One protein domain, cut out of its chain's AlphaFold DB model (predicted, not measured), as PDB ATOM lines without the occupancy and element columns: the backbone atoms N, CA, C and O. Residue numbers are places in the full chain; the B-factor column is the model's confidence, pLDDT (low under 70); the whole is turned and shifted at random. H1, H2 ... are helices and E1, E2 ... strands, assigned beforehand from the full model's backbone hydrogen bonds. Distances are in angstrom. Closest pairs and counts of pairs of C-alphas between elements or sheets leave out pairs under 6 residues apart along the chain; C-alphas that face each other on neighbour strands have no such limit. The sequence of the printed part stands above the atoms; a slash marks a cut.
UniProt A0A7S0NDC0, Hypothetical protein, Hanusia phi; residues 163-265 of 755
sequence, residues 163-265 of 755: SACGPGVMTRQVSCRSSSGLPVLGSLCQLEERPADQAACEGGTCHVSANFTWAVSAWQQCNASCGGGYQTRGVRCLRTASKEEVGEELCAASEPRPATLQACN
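AT A GLANCE: This is residues 163 to 265 of the 755 residues of the protein "Hypothetical protein" of Hanusia phi (UniProt A0A7S0NDC0). Picture two thin lobes that meet near one end of each, like a V. One is a long arm in which strand E1 is paired with E2 over E1's residues 167 to 171, with the short helix H1 toward its far end; in the other, E4 runs on into E5, with E6 paired to E4, E3 paired to E5, and H2 packed on E3 and E5. You have 103 printed residues, with two named helices and six named strands in the order E1, H1, E2, E3, E4, E5, H2, E6; the three sheets, E1 - E2, E3 - E5 and E4 - E6, are each antiparallel. The class is mixed, helices and strands, with under half of the residues in named elements. The whole is extended, with a radius of gyration of the C-alphas of 19.7 A and spans of 59 by 39 by 18 A, only just flat.

HOW THE PARTS SIT: Start at E1, residues 167 to 178, whose antiparallel neighbour is E2, residues 198 to 202; N 168 is 2.8 A from O 201, within hydrogen-bond range. Near the other end of E1, look for H1, residues 186 to 189: the closest C-alphas, of Cys 176 and Gly 186, are 5.1 A apart. In the other lobe, E3, residues 212 to 216, is antiparallel to E5, residues 235 to 239, with N 213 and O 238 at 2.9 A. E4, residues 229 to 232, runs on into E5 at 21 degrees across a break of 2 residues. E4 is also antiparallel to E6, residues 261 to 264, with N 264 and O 229 at 2.8 A. Look at H2, residues 248 to 252, next: its closest C-alpha pair with E5 is Cys 237 and Glu 248, 5.2 A. Its O i to N i+4 pair is within hydrogen-bond range, while H1 is too short for one. E1 and E3 are apart.

IN THESE COORDINATES: Find C-alpha 167 at (164.916, 213.633, 236.335); from there E1 runs 35.7 A to C-alpha 178 at (153.089, 191.247, 211.157). E2 and E5 are each 13.4 A long, E3 13.2 A and E4 10.4 A. E6 ends at C-alpha 264, (157.415, 231.333, 222.435).

THE WHOLE: The two C-alphas farthest apart, of Ser 179 and Ala 241, are 59.5 A apart. The printed part has no cut; the link E3 to E4, residues 217 to 228, is long. The mean pLDDT of the printed part is 81.3, and it is under 70 at residues 190 to 192, 206 to 210, 224 and 227.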
ATOM      1  N   SER A 163     169.205 212.027 231.362       76.25
ATOM      2  CA  SER A 163     169.876 212.678 232.487       76.25
ATOM      3  C   SER A 163     170.804 211.693 233.196       76.25
ATOM      4  O   SER A 163     170.370 210.642 233.664       76.25
ATOM      5  N   ALA A 164     172.082 212.056 233.337       78.06
ATOM      6  CA  ALA A 164     173.036 211.285 234.138       78.06
ATOM      7  C   ALA A 164     172.697 211.333 235.642       78.06
ATOM      8  O   ALA A 164     172.948 210.369 236.368       78.06
ATOM      9  N   CYS A 165     172.097 212.436 236.101       80.12
ATOM     10  CA  CYS A 165     171.596 212.604 237.459       80.12
ATOM     11  C   CYS A 165     170.265 213.376 237.489       80.12
ATOM     12  O   CYS A 165     170.041 214.256 236.655       80.12
ATOM     13  N   GLY A 166     169.395 213.056 238.452       78.50
ATOM     14  CA  GLY A 166     168.056 213.652 238.573       78.50
ATOM     15  C   GLY A 166     167.096 213.287 237.424       78.50
ATOM     16  O   GLY A 166     167.383 212.361 236.659       78.50
ATOM     17  N   PRO A 167     165.967 214.004 237.277       80.88
ATOM     18  CA  PRO A 167     164.916 213.633 236.335       80.88
ATOM     19  C   PRO A 167     165.364 213.786 234.878       80.88
ATOM     20  O   PRO A 167     166.023 214.758 234.496       80.88
ATOM     21  N   GLY A 168     164.969 212.828 234.047       81.19
ATOM     22  CA  GLY A 168     165.236 212.769 232.615       81.19
ATOM     23  C   GLY A 168     164.166 211.981 231.864       81.19
ATOM     24  O   GLY A 168     163.101 211.664 232.396       81.19
ATOM     25  N   VAL A 169     164.455 211.662 230.603       85.50
ATOM     26  CA  VAL A 169     163.567 210.903 229.710       85.50
ATOM     27  C   VAL A 169     164.346 209.754 229.076       85.50
ATOM     28  O   VAL A 169     165.459 209.948 228.588       85.50
ATOM     29  N   MET A 170     163.766 208.557 229.074       84.25
ATOM     30  CA  MET A 170     164.254 207.399 228.324       84.25
ATOM     31  C   MET A 170     163.370 207.171 227.099       84.25
ATOM     32  O   MET A 170     162.169 207.442 227.129       84.25
ATOM     33  N   THR A 171     163.962 206.678 226.011       88.06
ATOM     34  CA  THR A 171     163.275 206.454 224.730       88.06
ATOM     35  C   THR A 171     163.402 204.999 224.288       88.06
ATOM     36  O   THR A 171     164.390 204.340 224.609       88.06
ATOM     37  N   ARG A 172     162.417 204.467 223.560       89.38
ATOM     38  CA  ARG A 172     162.470 203.111 222.985       89.38
ATOM     39  C   ARG A 172     161.945 203.082 221.559       89.38
ATOM     40  O   ARG A 172     161.125 203.905 221.164       89.38
ATOM     41  N   GLN A 173     162.386 202.094 220.789       86.44
ATOM     42  CA  GLN A 173     161.854 201.852 219.448       86.44
ATOM     43  C   GLN A 173     160.473 201.194 219.536       86.44
ATOM     44  O   GLN A 173     160.301 200.224 220.272       86.44
ATOM     45  N   VAL A 174     159.498 201.684 218.769       90.19
ATOM     46  CA  VAL A 174     158.143 201.113 218.702       90.19
ATOM     47  C   VAL A 174     157.782 200.895 217.238       90.19
ATOM     48  O   VAL A 174     157.765 201.836 216.450       90.19
ATOM     49  N   SER A 175     157.520 199.642 216.868       88.06
ATOM     50  CA  SER A 175     157.292 199.213 215.483       88.06
ATOM     51  C   SER A 175     156.043 198.344 215.382       88.06
ATOM     52  O   SER A 175     155.919 197.389 216.146       88.06
ATOM     53  N   CYS A 176     155.160 198.627 214.427       87.00
ATOM     54  CA  CYS A 176     154.089 197.703 214.053       87.00
ATOM     55  C   CYS A 176     154.694 196.509 213.303       87.00
ATOM     56  O   CYS A 176     155.546 196.697 212.427       87.00
ATOM     57  N   ARG A 177     154.298 195.283 213.658       87.69
ATOM     58  CA  ARG A 177     154.830 194.053 213.054       87.69
ATOM     59  C   ARG A 177     153.725 193.094 212.649       87.69
ATOM     60  O   ARG A 177     152.716 192.986 213.334       87.69
ATOM     61  N   SER A 178     153.941 192.370 211.555       83.25
ATOM     62  CA  SER A 178     153.089 191.247 211.157       83.25
ATOM     63  C   SER A 178     153.223 190.057 212.112       83.25
ATOM     64  O   SER A 178     154.221 189.920 212.822       83.25
ATOM     65  N   SER A 179     152.288 189.110 212.023       78.88
ATOM     66  CA  SER A 179     152.389 187.773 212.634       78.88
ATOM     67  C   SER A 179     153.667 186.987 212.276       78.88
ATOM     68  O   SER A 179     154.041 186.060 212.989       78.88
ATOM     69  N   SER A 180     154.369 187.367 211.201       76.44
ATOM     70  CA  SER A 180     155.683 186.834 210.803       76.44
ATOM     71  C   SER A 180     156.886 187.623 211.354       76.44
ATOM     72  O   SER A 180     158.027 187.330 211.001       76.44
ATOM     73  N   GLY A 181     156.657 188.623 212.213       76.62
ATOM     74  CA  GLY A 181     157.687 189.423 212.889       76.62
ATOM     75  C   GLY A 181     158.326 190.533 212.043       76.62
ATOM     76  O   GLY A 181     159.213 191.241 212.538       76.62
ATOM     77  N   LEU A 182     157.888 190.706 210.790       76.00
ATOM     78  CA  LEU A 182     158.390 191.734 209.877       76.00
ATOM     79  C   LEU A 182     157.806 193.110 210.233       76.00
ATOM     80  O   LEU A 182     156.619 193.185 210.550       76.00
ATOM     81  N   PRO A 183     158.597 194.198 210.168       78.88
ATOM     82  CA  PRO A 183     158.077 195.548 210.345       78.88
ATOM     83  C   PRO A 183     157.148 195.916 209.184       78.88
ATOM     84  O   PRO A 183     157.474 195.681 208.019       78.88
ATOM     85  N   VAL A 184     156.002 196.508 209.507       82.31
ATOM     86  CA  VAL A 184     155.001 196.975 208.538       82.31
ATOM     87  C   VAL A 184     154.554 198.403 208.869       82.31
ATOM     88  O   VAL A 184     154.960 198.977 209.881       82.31
ATOM     89  N   LEU A 185     153.728 199.000 208.005       75.19
ATOM     90  CA  LEU A 185     153.156 200.331 208.225       75.19
ATOM     91  C   LEU A 185     152.342 200.380 209.526       75.19
ATOM     92  O   LEU A 185     151.520 199.503 209.782       75.19
ATOM     93  N   GLY A 186     152.540 201.437 210.320       72.75
ATOM     94  CA  GLY A 186     151.882 201.617 211.622       72.75
ATOM     95  C   GLY A 186     150.351 201.638 211.567       72.75
ATOM     96  O   GLY A 186     149.707 201.263 212.543       72.75
ATOM     97  N   SER A 187     149.771 202.000 210.418       71.38
ATOM     98  CA  SER A 187     148.326 201.957 210.174       71.38
ATOM     99  C   SER A 187     147.725 200.555 210.314       71.38
ATOM    100  O   SER A 187     146.562 200.423 210.670       71.38
ATOM    101  N   LEU A 188     148.509 199.495 210.105       72.44
ATOM    102  CA  LEU A 188     148.017 198.118 210.194       72.44
ATOM    103  C   LEU A 188     147.816 197.639 211.643       72.44
ATOM    104  O   LEU A 188     147.065 196.695 211.863       72.44
ATOM    105  N   CYS A 189     148.428 198.307 212.629       79.56
ATOM    106  CA  CYS A 189     148.261 198.017 214.058       79.56
ATOM    107  C   CYS A 189     147.244 198.946 214.754       79.56
ATOM    108  O   CYS A 189     147.208 198.986 215.979       79.56
ATOM    109  N   GLN A 190     146.422 199.704 214.015       64.44
ATOM    110  CA  GLN A 190     145.483 200.694 214.583       64.44
ATOM    111  C   GLN A 190     144.401 200.118 215.516       64.44
ATOM    112  O   GLN A 190     143.771 200.879 216.242       64.44
ATOM    113  N   LEU A 191     144.188 198.799 215.512       63.19
ATOM    114  CA  LEU A 191     143.265 198.116 216.428       63.19
ATOM    115  C   LEU A 191     143.845 197.909 217.842       63.19
ATOM    116  O   LEU A 191     143.101 197.564 218.753       63.19
ATOM    117  N   GLU A 192     145.155 198.102 218.027       66.38
ATOM    118  CA  GLU A 192     145.841 198.039 219.323       66.38
ATOM    119  C   GLU A 192     146.440 199.417 219.663       66.38
ATOM    120  O   GLU A 192     146.969 200.117 218.793       66.38
ATOM    121  N   GLU A 193     146.400 199.814 220.938       72.06
ATOM    122  CA  GLU A 193     146.989 201.078 221.397       72.06
ATOM    123  C   GLU A 193     148.513 201.082 221.174       72.06
ATOM    124  O   GLU A 193     149.220 200.151 221.573       72.06
ATOM    125  N   ARG A 194     149.044 202.135 220.533       83.19
ATOM    126  CA  ARG A 194     150.484 202.253 220.269       83.19
ATOM    127  C   ARG A 194     151.242 202.457 221.592       83.19
ATOM    128  O   ARG A 194     151.053 203.490 222.230       83.19
ATOM    129  N   PRO A 195     152.187 201.572 221.968       86.69
ATOM    130  CA  PRO A 195     153.001 201.762 223.162       86.69
ATOM    131  C   PRO A 195     153.789 203.076 223.105       86.69
ATOM    132  O   PRO A 195     154.412 203.377 222.086       86.69
ATOM    133  N   ALA A 196     153.831 203.812 224.219       83.81
ATOM    134  CA  ALA A 196     154.619 205.040 224.333       83.81
ATOM    135  C   ALA A 196     156.097 204.800 223.977       83.81
ATOM    136  O   ALA A 196     156.697 203.827 224.445       83.81
ATOM    137  N   ASP A 197     156.690 205.680 223.171       87.56
ATOM    138  CA  ASP A 197     158.101 205.649 222.764       87.56
ATOM    139  C   ASP A 197     159.019 206.462 223.695       87.56
ATOM    140  O   ASP A 197     160.243 206.359 223.590       87.56
ATOM    141  N   GLN A 198     158.445 207.202 224.651       88.50
ATOM    142  CA  GLN A 198     159.146 207.968 225.686       88.50
ATOM    143  C   GLN A 198     158.561 207.689 227.078       88.50
ATOM    144  O   GLN A 198     157.367 207.427 227.214       88.50
ATOM    145  N   ALA A 199     159.397 207.758 228.114       86.25
ATOM    146  CA  ALA A 199     158.982 207.681 229.513       86.25
ATOM    147  C   ALA A 199     159.923 208.491 230.415       86.25
ATOM    148  O   ALA A 199     161.115 208.615 230.127       86.25
ATOM    149  N   ALA A 200     159.402 209.016 231.525       85.69
ATOM    150  CA  ALA A 200     160.222 209.660 232.547       85.69
ATOM    151  C   ALA A 200     161.155 208.643 233.232       85.69
ATOM    152  O   ALA A 200     160.792 207.484 233.438       85.69
ATOM    153  N   CYS A 201     162.351 209.090 233.604       84.19
ATOM    154  CA  CYS A 201     163.332 208.307 234.348       84.19
ATOM    155  C   CYS A 201     164.053 209.183 235.375       84.19
ATOM    156  O   CYS A 201     164.213 210.384 235.174       84.19
ATOM    157  N   GLU A 202     164.517 208.571 236.460       82.94
ATOM    158  CA  GLU A 202     165.415 209.204 237.426       82.94
ATOM    159  C   GLU A 202     166.834 208.674 237.192       82.94
ATOM    160  O   GLU A 202     167.057 207.461 237.159       82.94
ATOM    161  N   GLY A 203     167.786 209.584 236.994       77.75
ATOM    162  CA  GLY A 203     169.211 209.278 236.909       77.75
ATOM    163  C   GLY A 203     169.841 209.018 238.284       77.75
ATOM    164  O   GLY A 203     169.167 208.769 239.283       77.75
ATOM    165  N   GLY A 204     171.171 209.108 238.362       77.06
ATOM    166  CA  GLY A 204     171.883 209.059 239.642       77.06
ATOM    167  C   GLY A 204     171.572 210.251 240.563       77.06
ATOM    168  O   GLY A 204     170.950 211.238 240.169       77.06
ATOM    169  N   THR A 205     172.060 210.211 241.803       72.50
ATOM    170  CA  THR A 205     172.025 211.389 242.685       72.50
ATOM    171  C   THR A 205     173.022 212.441 242.203       72.50
ATOM    172  O   THR A 205     174.212 212.149 242.092       72.50
ATOM    173  N   CYS A 206     172.561 213.669 241.945       68.44
ATOM    174  CA  CYS A 206     173.444 214.757 241.522       68.44
ATOM    175  C   CYS A 206     174.412 215.135 242.650       68.44
ATOM    176  O   CYS A 206     174.008 215.648 243.696       68.44
ATOM    177  N   HIS A 207     175.705 214.890 242.438       69.44
ATOM    178  CA  HIS A 207     176.748 215.295 243.372       69.44
ATOM    179  C   HIS A 207     177.241 216.690 242.995       69.44
ATOM    180  O   HIS A 207     177.979 216.849 242.024       69.44
ATOM    181  N   VAL A 208     176.853 217.698 243.783       58.19
ATOM    182  CA  VAL A 208     177.205 219.108 243.547       58.19
ATOM    183  C   VAL A 208     178.722 219.316 243.644       58.19
ATOM    184  O   VAL A 208     179.287 219.594 244.703       58.19
ATOM    185  N   SER A 209     179.395 219.176 242.506       61.91
ATOM    186  CA  SER A 209     180.802 219.501 242.311       61.91
ATOM    187  C   SER A 209     180.894 220.963 241.866       61.91
ATOM    188  O   SER A 209     180.588 221.291 240.723       61.91
ATOM    189  N   ALA A 210     181.374 221.849 242.742       64.38
ATOM    190  CA  ALA A 210     181.477 223.290 242.469       64.38
ATOM    191  C   ALA A 210     182.466 223.670 241.335       64.38
ATOM    192  O   ALA A 210     182.631 224.849 241.012       64.38
ATOM    193  N   ASN A 211     183.147 222.690 240.733       82.50
ATOM    194  CA  ASN A 211     184.202 222.887 239.737       82.50
ATOM    195  C   ASN A 211     183.697 223.103 238.304       82.50
ATOM    196  O   ASN A 211     184.465 223.610 237.481       82.50
ATOM    197  N   PHE A 212     182.447 222.739 238.005       84.62
ATOM    198  CA  PHE A 212     181.852 222.824 236.670       84.62
ATOM    199  C   PHE A 212     180.462 223.460 236.750       84.62
ATOM    200  O   PHE A 212     179.776 223.332 237.760       84.62
ATOM    201  N   THR A 213     180.065 224.197 235.714       86.81
ATOM    202  CA  THR A 213     178.791 224.923 235.682       86.81
ATOM    203  C   THR A 213     178.302 225.117 234.247       86.81
ATOM    204  O   THR A 213     179.089 225.369 233.330       86.81
ATOM    205  N   TRP A 214     176.989 225.010 234.044       90.12
ATOM    206  CA  TRP A 214     176.360 225.248 232.750       90.12
ATOM    207  C   TRP A 214     176.328 226.743 232.418       90.12
ATOM    208  O   TRP A 214     175.693 227.535 233.113       90.12
ATOM    209  N   ALA A 215     176.949 227.137 231.306       90.44
ATOM    210  CA  ALA A 215     176.756 228.458 230.726       90.44
ATOM    211  C   ALA A 215     175.720 228.389 229.601       90.44
ATOM    212  O   ALA A 215     175.892 227.676 228.611       90.44
ATOM    213  N   VAL A 216     174.653 229.171 229.748       92.88
ATOM    214  CA  VAL A 216     173.598 229.324 228.742       92.88
ATOM    215  C   VAL A 216     173.786 230.631 227.972       92.88
ATOM    216  O   VAL A 216     174.180 231.646 228.550       92.88
ATOM    217  N   SER A 217     173.509 230.631 226.669       91.44
ATOM    218  CA  SER A 217     173.355 231.878 225.915       91.44
ATOM    219  C   SER A 217     171.999 232.525 226.211       91.44
ATOM    220  O   SER A 217     171.093 231.895 226.764       91.44
ATOM    221  N   ALA A 218     171.827 233.771 225.764       93.31
ATOM    222  CA  ALA A 218     170.489 234.300 225.528       93.31
ATOM    223  C   ALA A 218     169.719 233.375 224.565       93.31
ATOM    224  O   ALA A 218     170.326 232.682 223.737       93.31
ATOM    225  N   TRP A 219     168.392 233.369 224.683       91.19
ATOM    226  CA  TRP A 219     167.526 232.773 223.672       91.19
ATOM    227  C   TRP A 219     167.701 233.510 222.343       91.19
ATOM    228  O   TRP A 219     167.804 234.738 222.320       91.19
ATOM    229  N   GLN A 220     167.744 232.753 221.251       89.75
ATOM    230  CA  GLN A 220     167.601 233.308 219.911       89.75
ATOM    231  C   GLN A 220     166.187 233.864 219.726       89.75
ATOM    232  O   GLN A 220     165.268 233.525 220.473       89.75
ATOM    233  N   GLN A 221     166.004 234.712 218.717       89.12
ATOM    234  CA  GLN A 221     164.682 235.219 218.366       89.12
ATOM    235  C   GLN A 221     163.737 234.050 218.031       89.12
ATOM    236  O   GLN A 221     164.152 233.070 217.410       89.12
ATOM    237  N   CYS A 222     162.480 234.140 218.474       87.38
ATOM    238  CA  CYS A 222     161.466 233.119 218.204       87.38
ATOM    239  C   CYS A 222     161.318 232.899 216.692       87.38
ATOM    240  O   CYS A 222     161.255 233.872 215.940       87.38
ATOM    241  N   ASN A 223     161.242 231.641 216.249       80.62
ATOM    242  CA  ASN A 223     161.151 231.312 214.823       80.62
ATOM    243  C   ASN A 223     159.824 231.740 214.157       80.62
ATOM    244  O   ASN A 223     159.771 231.842 212.936       80.62
ATOM    245  N   ALA A 224     158.782 232.008 214.948       66.56
ATOM    246  CA  ALA A 224     157.496 232.546 214.515       66.56
ATOM    247  C   ALA A 224     157.173 233.822 215.307       66.56
ATOM    248  O   ALA A 224     157.454 233.905 216.503       66.56
ATOM    249  N   SER A 225     156.581 234.830 214.665       75.81
ATOM    250  CA  SER A 225     156.232 236.119 215.290       75.81
ATOM    251  C   SER A 225     154.915 236.087 216.081       75.81
ATOM    252  O   SER A 225     154.748 236.869 217.014       75.81
ATOM    253  N   CYS A 226     154.010 235.173 215.740       71.62
ATOM    254  CA  CYS A 226     152.708 234.926 216.366       71.62
ATOM    255  C   CYS A 226     152.283 233.471 216.079       71.62
ATOM    256  O   CYS A 226     152.977 232.765 215.346       71.62
ATOM    257  N   GLY A 227     151.161 233.016 216.643       58.47
ATOM    258  CA  GLY A 227     150.583 231.692 216.368       58.47
ATOM    259  C   GLY A 227     151.308 230.513 217.029       58.47
ATOM    260  O   GLY A 227     150.967 229.364 216.774       58.47
ATOM    261  N   GLY A 228     152.277 230.789 217.906       71.44
ATOM    262  CA  GLY A 228     153.154 229.795 218.515       71.44
ATOM    263  C   GLY A 228     154.428 229.548 217.704       71.44
ATOM    264  O   GLY A 228     154.426 229.469 216.480       71.44
ATOM    265  N   GLY A 229     155.544 229.403 218.413       77.19
ATOM    266  CA  GLY A 229     156.840 229.062 217.837       77.19
ATOM    267  C   GLY A 229     157.804 228.535 218.892       77.19
ATOM    268  O   GLY A 229     157.440 228.351 220.056       77.19
ATOM    269  N   TYR A 230     159.055 228.326 218.494       81.56
ATOM    270  CA  TYR A 230     160.137 227.868 219.357       81.56
ATOM    271  C   TYR A 230     161.368 228.766 219.230       81.56
ATOM    272  O   TYR A 230     161.729 229.232 218.147       81.56
ATOM    273  N   GLN A 231     162.028 228.983 220.362       84.06
ATOM    274  CA  GLN A 231     163.322 229.647 220.472       84.06
ATOM    275  C   GLN A 231     164.357 228.640 220.973       84.06
ATOM    276  O   GLN A 231     164.059 227.787 221.815       84.06
ATOM    277  N   THR A 232     165.579 228.740 220.457       86.31
ATOM    278  CA  THR A 232     166.709 227.882 220.831       86.31
ATOM    279  C   THR A 232     167.784 228.686 221.555       86.31
ATOM    280  O   THR A 232     167.862 229.908 221.419       86.31
ATOM    281  N   ARG A 233     168.620 228.023 222.357       89.50
ATOM    282  CA  ARG A 233     169.810 228.638 222.967       89.50
ATOM    283  C   ARG A 233     170.972 227.659 223.019       89.50
ATOM    284  O   ARG A 233     170.773 226.452 223.140       89.50
ATOM    285  N   GLY A 234     172.185 228.200 222.982       89.06
ATOM    286  CA  GLY A 234     173.392 227.436 223.263       89.06
ATOM    287  C   GLY A 234     173.492 227.120 224.753       89.06
ATOM    288  O   GLY A 234     173.247 227.984 225.598       89.06
ATOM    289  N   VAL A 235     173.877 225.889 225.067       92.75
ATOM    290  CA  VAL A 235     174.167 225.408 226.419       92.75
ATOM    291  C   VAL A 235     175.532 224.735 226.339       92.75
ATOM    292  O   VAL A 235     175.709 223.847 225.515       92.75
ATOM    293  N   ARG A 236     176.502 225.194 227.133       91.38
ATOM    294  CA  ARG A 236     177.883 224.679 227.144       91.38
ATOM    295  C   ARG A 236     178.361 224.457 228.574       91.38
ATOM    296  O   ARG A 236     178.001 225.226 229.469       91.38
ATOM    297  N   CYS A 237     179.165 223.423 228.801       91.12
ATOM    298  CA  CYS A 237     179.738 223.147 230.115       91.12
ATOM    299  C   CYS A 237     181.044 223.930 230.294       91.12
ATOM    300  O   CYS A 237     181.955 223.802 229.479       91.12
ATOM    301  N   LEU A 238     181.147 224.748 231.347       90.75
ATOM    302  CA  LEU A 238     182.361 225.508 231.657       90.75
ATOM    303  C   LEU A 238     182.968 225.076 232.992       90.75
ATOM    304  O   LEU A 238     182.257 224.852 233.974       90.75
ATOM    305  N   ARG A 239     184.299 225.087 233.087       88.88
ATOM    306  CA  ARG A 239     184.998 225.008 234.377       88.88
ATOM    307  C   ARG A 239     184.781 226.307 235.161       88.88
ATOM    308  O   ARG A 239     185.123 227.389 234.682       88.88
ATOM    309  N   THR A 240     184.274 226.219 236.390       84.12
ATOM    310  CA  THR A 240     183.881 227.378 237.216       84.12
ATOM    311  C   THR A 240     185.014 228.391 237.396       84.12
ATOM    312  O   THR A 240     184.769 229.596 237.307       84.12
ATOM    313  N   ALA A 241     186.244 227.902 237.603       83.12
ATOM    314  CA  ALA A 241     187.424 228.717 237.892       83.12
ATOM    315  C   ALA A 241     188.057 229.394 236.660       83.12
ATOM    316  O   ALA A 241     188.455 230.551 236.757       83.12
ATOM    317  N   SER A 242     188.165 228.701 235.516       85.06
ATOM    318  CA  SER A 242     188.837 229.229 234.309       85.06
ATOM    319  C   SER A 242     187.883 229.771 233.241       85.06
ATOM    320  O   SER A 242     188.339 230.450 232.329       85.06
ATOM    321  N   LYS A 243     186.576 229.472 233.332       85.25
ATOM    322  CA  LYS A 243     185.560 229.718 232.283       85.25
ATOM    323  C   LYS A 243     185.867 229.059 230.929       85.25
ATOM    324  O   LYS A 243     185.248 229.394 229.926       85.25
ATOM    325  N   GLU A 244     186.784 228.100 230.929       90.31
ATOM    326  CA  GLU A 244     187.126 227.235 229.803       90.31
ATOM    327  C   GLU A 244     186.007 226.221 229.543       90.31
ATOM    328  O   GLU A 244     185.421 225.694 230.494       90.31
ATOM    329  N   GLU A 245     185.721 225.954 228.269       89.19
ATOM    330  CA  GLU A 245     184.729 224.963 227.847       89.19
ATOM    331  C   GLU A 245     185.288 223.541 227.980       89.19
ATOM    332  O   GLU A 245     186.434 223.272 227.621       89.19
ATOM    333  N   VAL A 246     184.486 222.640 228.543       89.69
ATOM    334  CA  VAL A 246     184.843 221.239 228.808       89.69
ATOM    335  C   VAL A 246     183.696 220.316 228.383       89.69
ATOM    336  O   VAL A 246     182.604 220.788 228.066       89.69
ATOM    337  N   GLY A 247     183.933 219.001 228.377       86.31
ATOM    338  CA  GLY A 247     182.917 218.011 228.015       86.31
ATOM    339  C   GLY A 247     181.647 218.112 228.869       86.31
ATOM    340  O   GLY A 247     181.703 218.350 230.080       86.31
ATOM    341  N   GLU A 248     180.490 217.964 228.220       84.75
ATOM    342  CA  GLU A 248     179.170 218.127 228.840       84.75
ATOM    343  C   GLU A 248     178.928 217.162 230.010       84.75
ATOM    344  O   GLU A 248     178.238 217.515 230.969       84.75
ATOM    345  N   GLU A 249     179.533 215.975 229.967       82.56
ATOM    346  CA  GLU A 249     179.430 214.937 230.989       82.56
ATOM    347  C   GLU A 249     179.863 215.414 232.386       82.56
ATOM    348  O   GLU A 249     179.309 214.969 233.392       82.56
ATOM    349  N   LEU A 250     180.797 216.370 232.457       82.25
ATOM    350  CA  LEU A 250     181.299 216.918 233.720       82.25
ATOM    351  C   LEU A 250     180.283 217.834 234.412       82.25
ATOM    352  O   LEU A 250     180.230 217.848 235.641       82.25
ATOM    353  N   CYS A 251     179.467 218.567 233.647       83.75
ATOM    354  CA  CYS A 251     178.366 219.357 234.201       83.75
ATOM    355  C   CYS A 251     177.113 218.499 234.423       83.75
ATOM    356  O   CYS A 251     176.426 218.681 235.426       83.75
ATOM    357  N   ALA A 252     176.835 217.540 233.533       80.75
ATOM    358  CA  ALA A 252     175.684 216.642 233.637       80.75
ATOM    359  C   ALA A 252     175.739 215.714 234.867       80.75
ATOM    360  O   ALA A 252     174.698 215.271 235.342       80.75
ATOM    361  N   ALA A 253     176.935 215.432 235.397       77.62
ATOM    362  CA  ALA A 253     177.109 214.694 236.649       77.62
ATOM    363  C   ALA A 253     176.848 215.543 237.914       77.62
ATOM    364  O   ALA A 253     176.599 214.981 238.985       77.62
ATOM    365  N   SER A 254     176.926 216.877 237.811       73.19
ATOM    366  CA  SER A 254     176.750 217.795 238.943       73.19
ATOM    367  C   SER A 254     175.375 218.454 239.003       73.19
ATOM    368  O   SER A 254     174.835 218.591 240.098       73.19
ATOM    369  N   GLU A 255     174.815 218.872 237.862       74.50
ATOM    370  CA  GLU A 255     173.534 219.586 237.778       74.50
ATOM    371  C   GLU A 255     172.784 219.253 236.468       74.50
ATOM    372  O   GLU A 255     173.427 219.089 235.422       74.50
ATOM    373  N   PRO A 256     171.434 219.210 236.473       79.00
ATOM    374  CA  PRO A 256     170.638 218.925 235.278       79.00
ATOM    375  C   PRO A 256     170.939 219.878 234.114       79.00
ATOM    376  O   PRO A 256     171.061 221.091 234.301       79.00
ATOM    377  N   ARG A 257     171.019 219.338 232.892       83.31
ATOM    378  CA  ARG A 257     171.294 220.121 231.678       83.31
ATOM    379  C   ARG A 257     170.150 221.114 231.405       83.31
ATOM    380  O   ARG A 257     169.013 220.678 231.225       83.31
ATOM    381  N   PRO A 258     170.409 222.433 231.322       86.81
ATOM    382  CA  PRO A 258     169.374 223.412 231.005       86.81
ATOM    383  C   PRO A 258     168.718 223.154 229.644       86.81
ATOM    384  O   PRO A 258     169.398 222.821 228.675       86.81
ATOM    385  N   ALA A 259     167.405 223.388 229.543       82.50
ATOM    386  CA  ALA A 259     166.662 223.226 228.291       82.50
ATOM    387  C   ALA A 259     167.284 224.044 227.142       82.50
ATOM    388  O   ALA A 259     167.562 225.232 227.315       82.50
ATOM    389  N   THR A 260     167.473 223.427 225.975       84.94
ATOM    390  CA  THR A 260     168.017 224.058 224.755       84.94
ATOM    391  C   THR A 260     166.942 224.669 223.853       84.94
ATOM    392  O   THR A 260     167.275 225.440 222.954       84.94
ATOM    393  N   LEU A 261     165.669 224.341 224.094       84.88
ATOM    394  CA  LEU A 261     164.503 224.737 223.304       84.88
ATOM    395  C   LEU A 261     163.348 225.127 224.240       84.88
ATOM    396  O   LEU A 261     163.150 224.494 225.276       84.88
ATOM    397  N   GLN A 262     162.601 226.175 223.889       82.81
ATOM    398  CA  GLN A 262     161.429 226.643 224.636       82.81
ATOM    399  C   GLN A 262     160.368 227.192 223.671       82.81
ATOM    400  O   GLN A 262     160.709 227.835 222.680       82.81
ATOM    401  N   ALA A 263     159.084 226.980 223.973       76.50
ATOM    402  CA  ALA A 263     157.978 227.595 223.238       76.50
ATOM    403  C   ALA A 263     157.887 229.118 223.480       76.50
ATOM    404  O   ALA A 263     158.089 229.595 224.601       76.50
ATOM    405  N   CYS A 264     157.533 229.874 222.442       80.75
ATOM    406  CA  CYS A 264     157.415 231.333 222.435       80.75
ATOM    407  C   CYS A 264     156.221 231.804 221.578       80.75
ATOM    408  O   CYS A 264     155.562 231.001 220.923       80.75
ATOM    409  N   ASN A 265     155.910 233.105 221.645       73.75
ATOM    410  CA  ASN A 265     154.909 233.807 220.824       73.75
ATOM    411  C   ASN A 265     153.526 233.134 220.722       73.75
ATOM    412  O   ASN A 265     152.968 232.975 219.642       73.75
TER     413      ASN A 265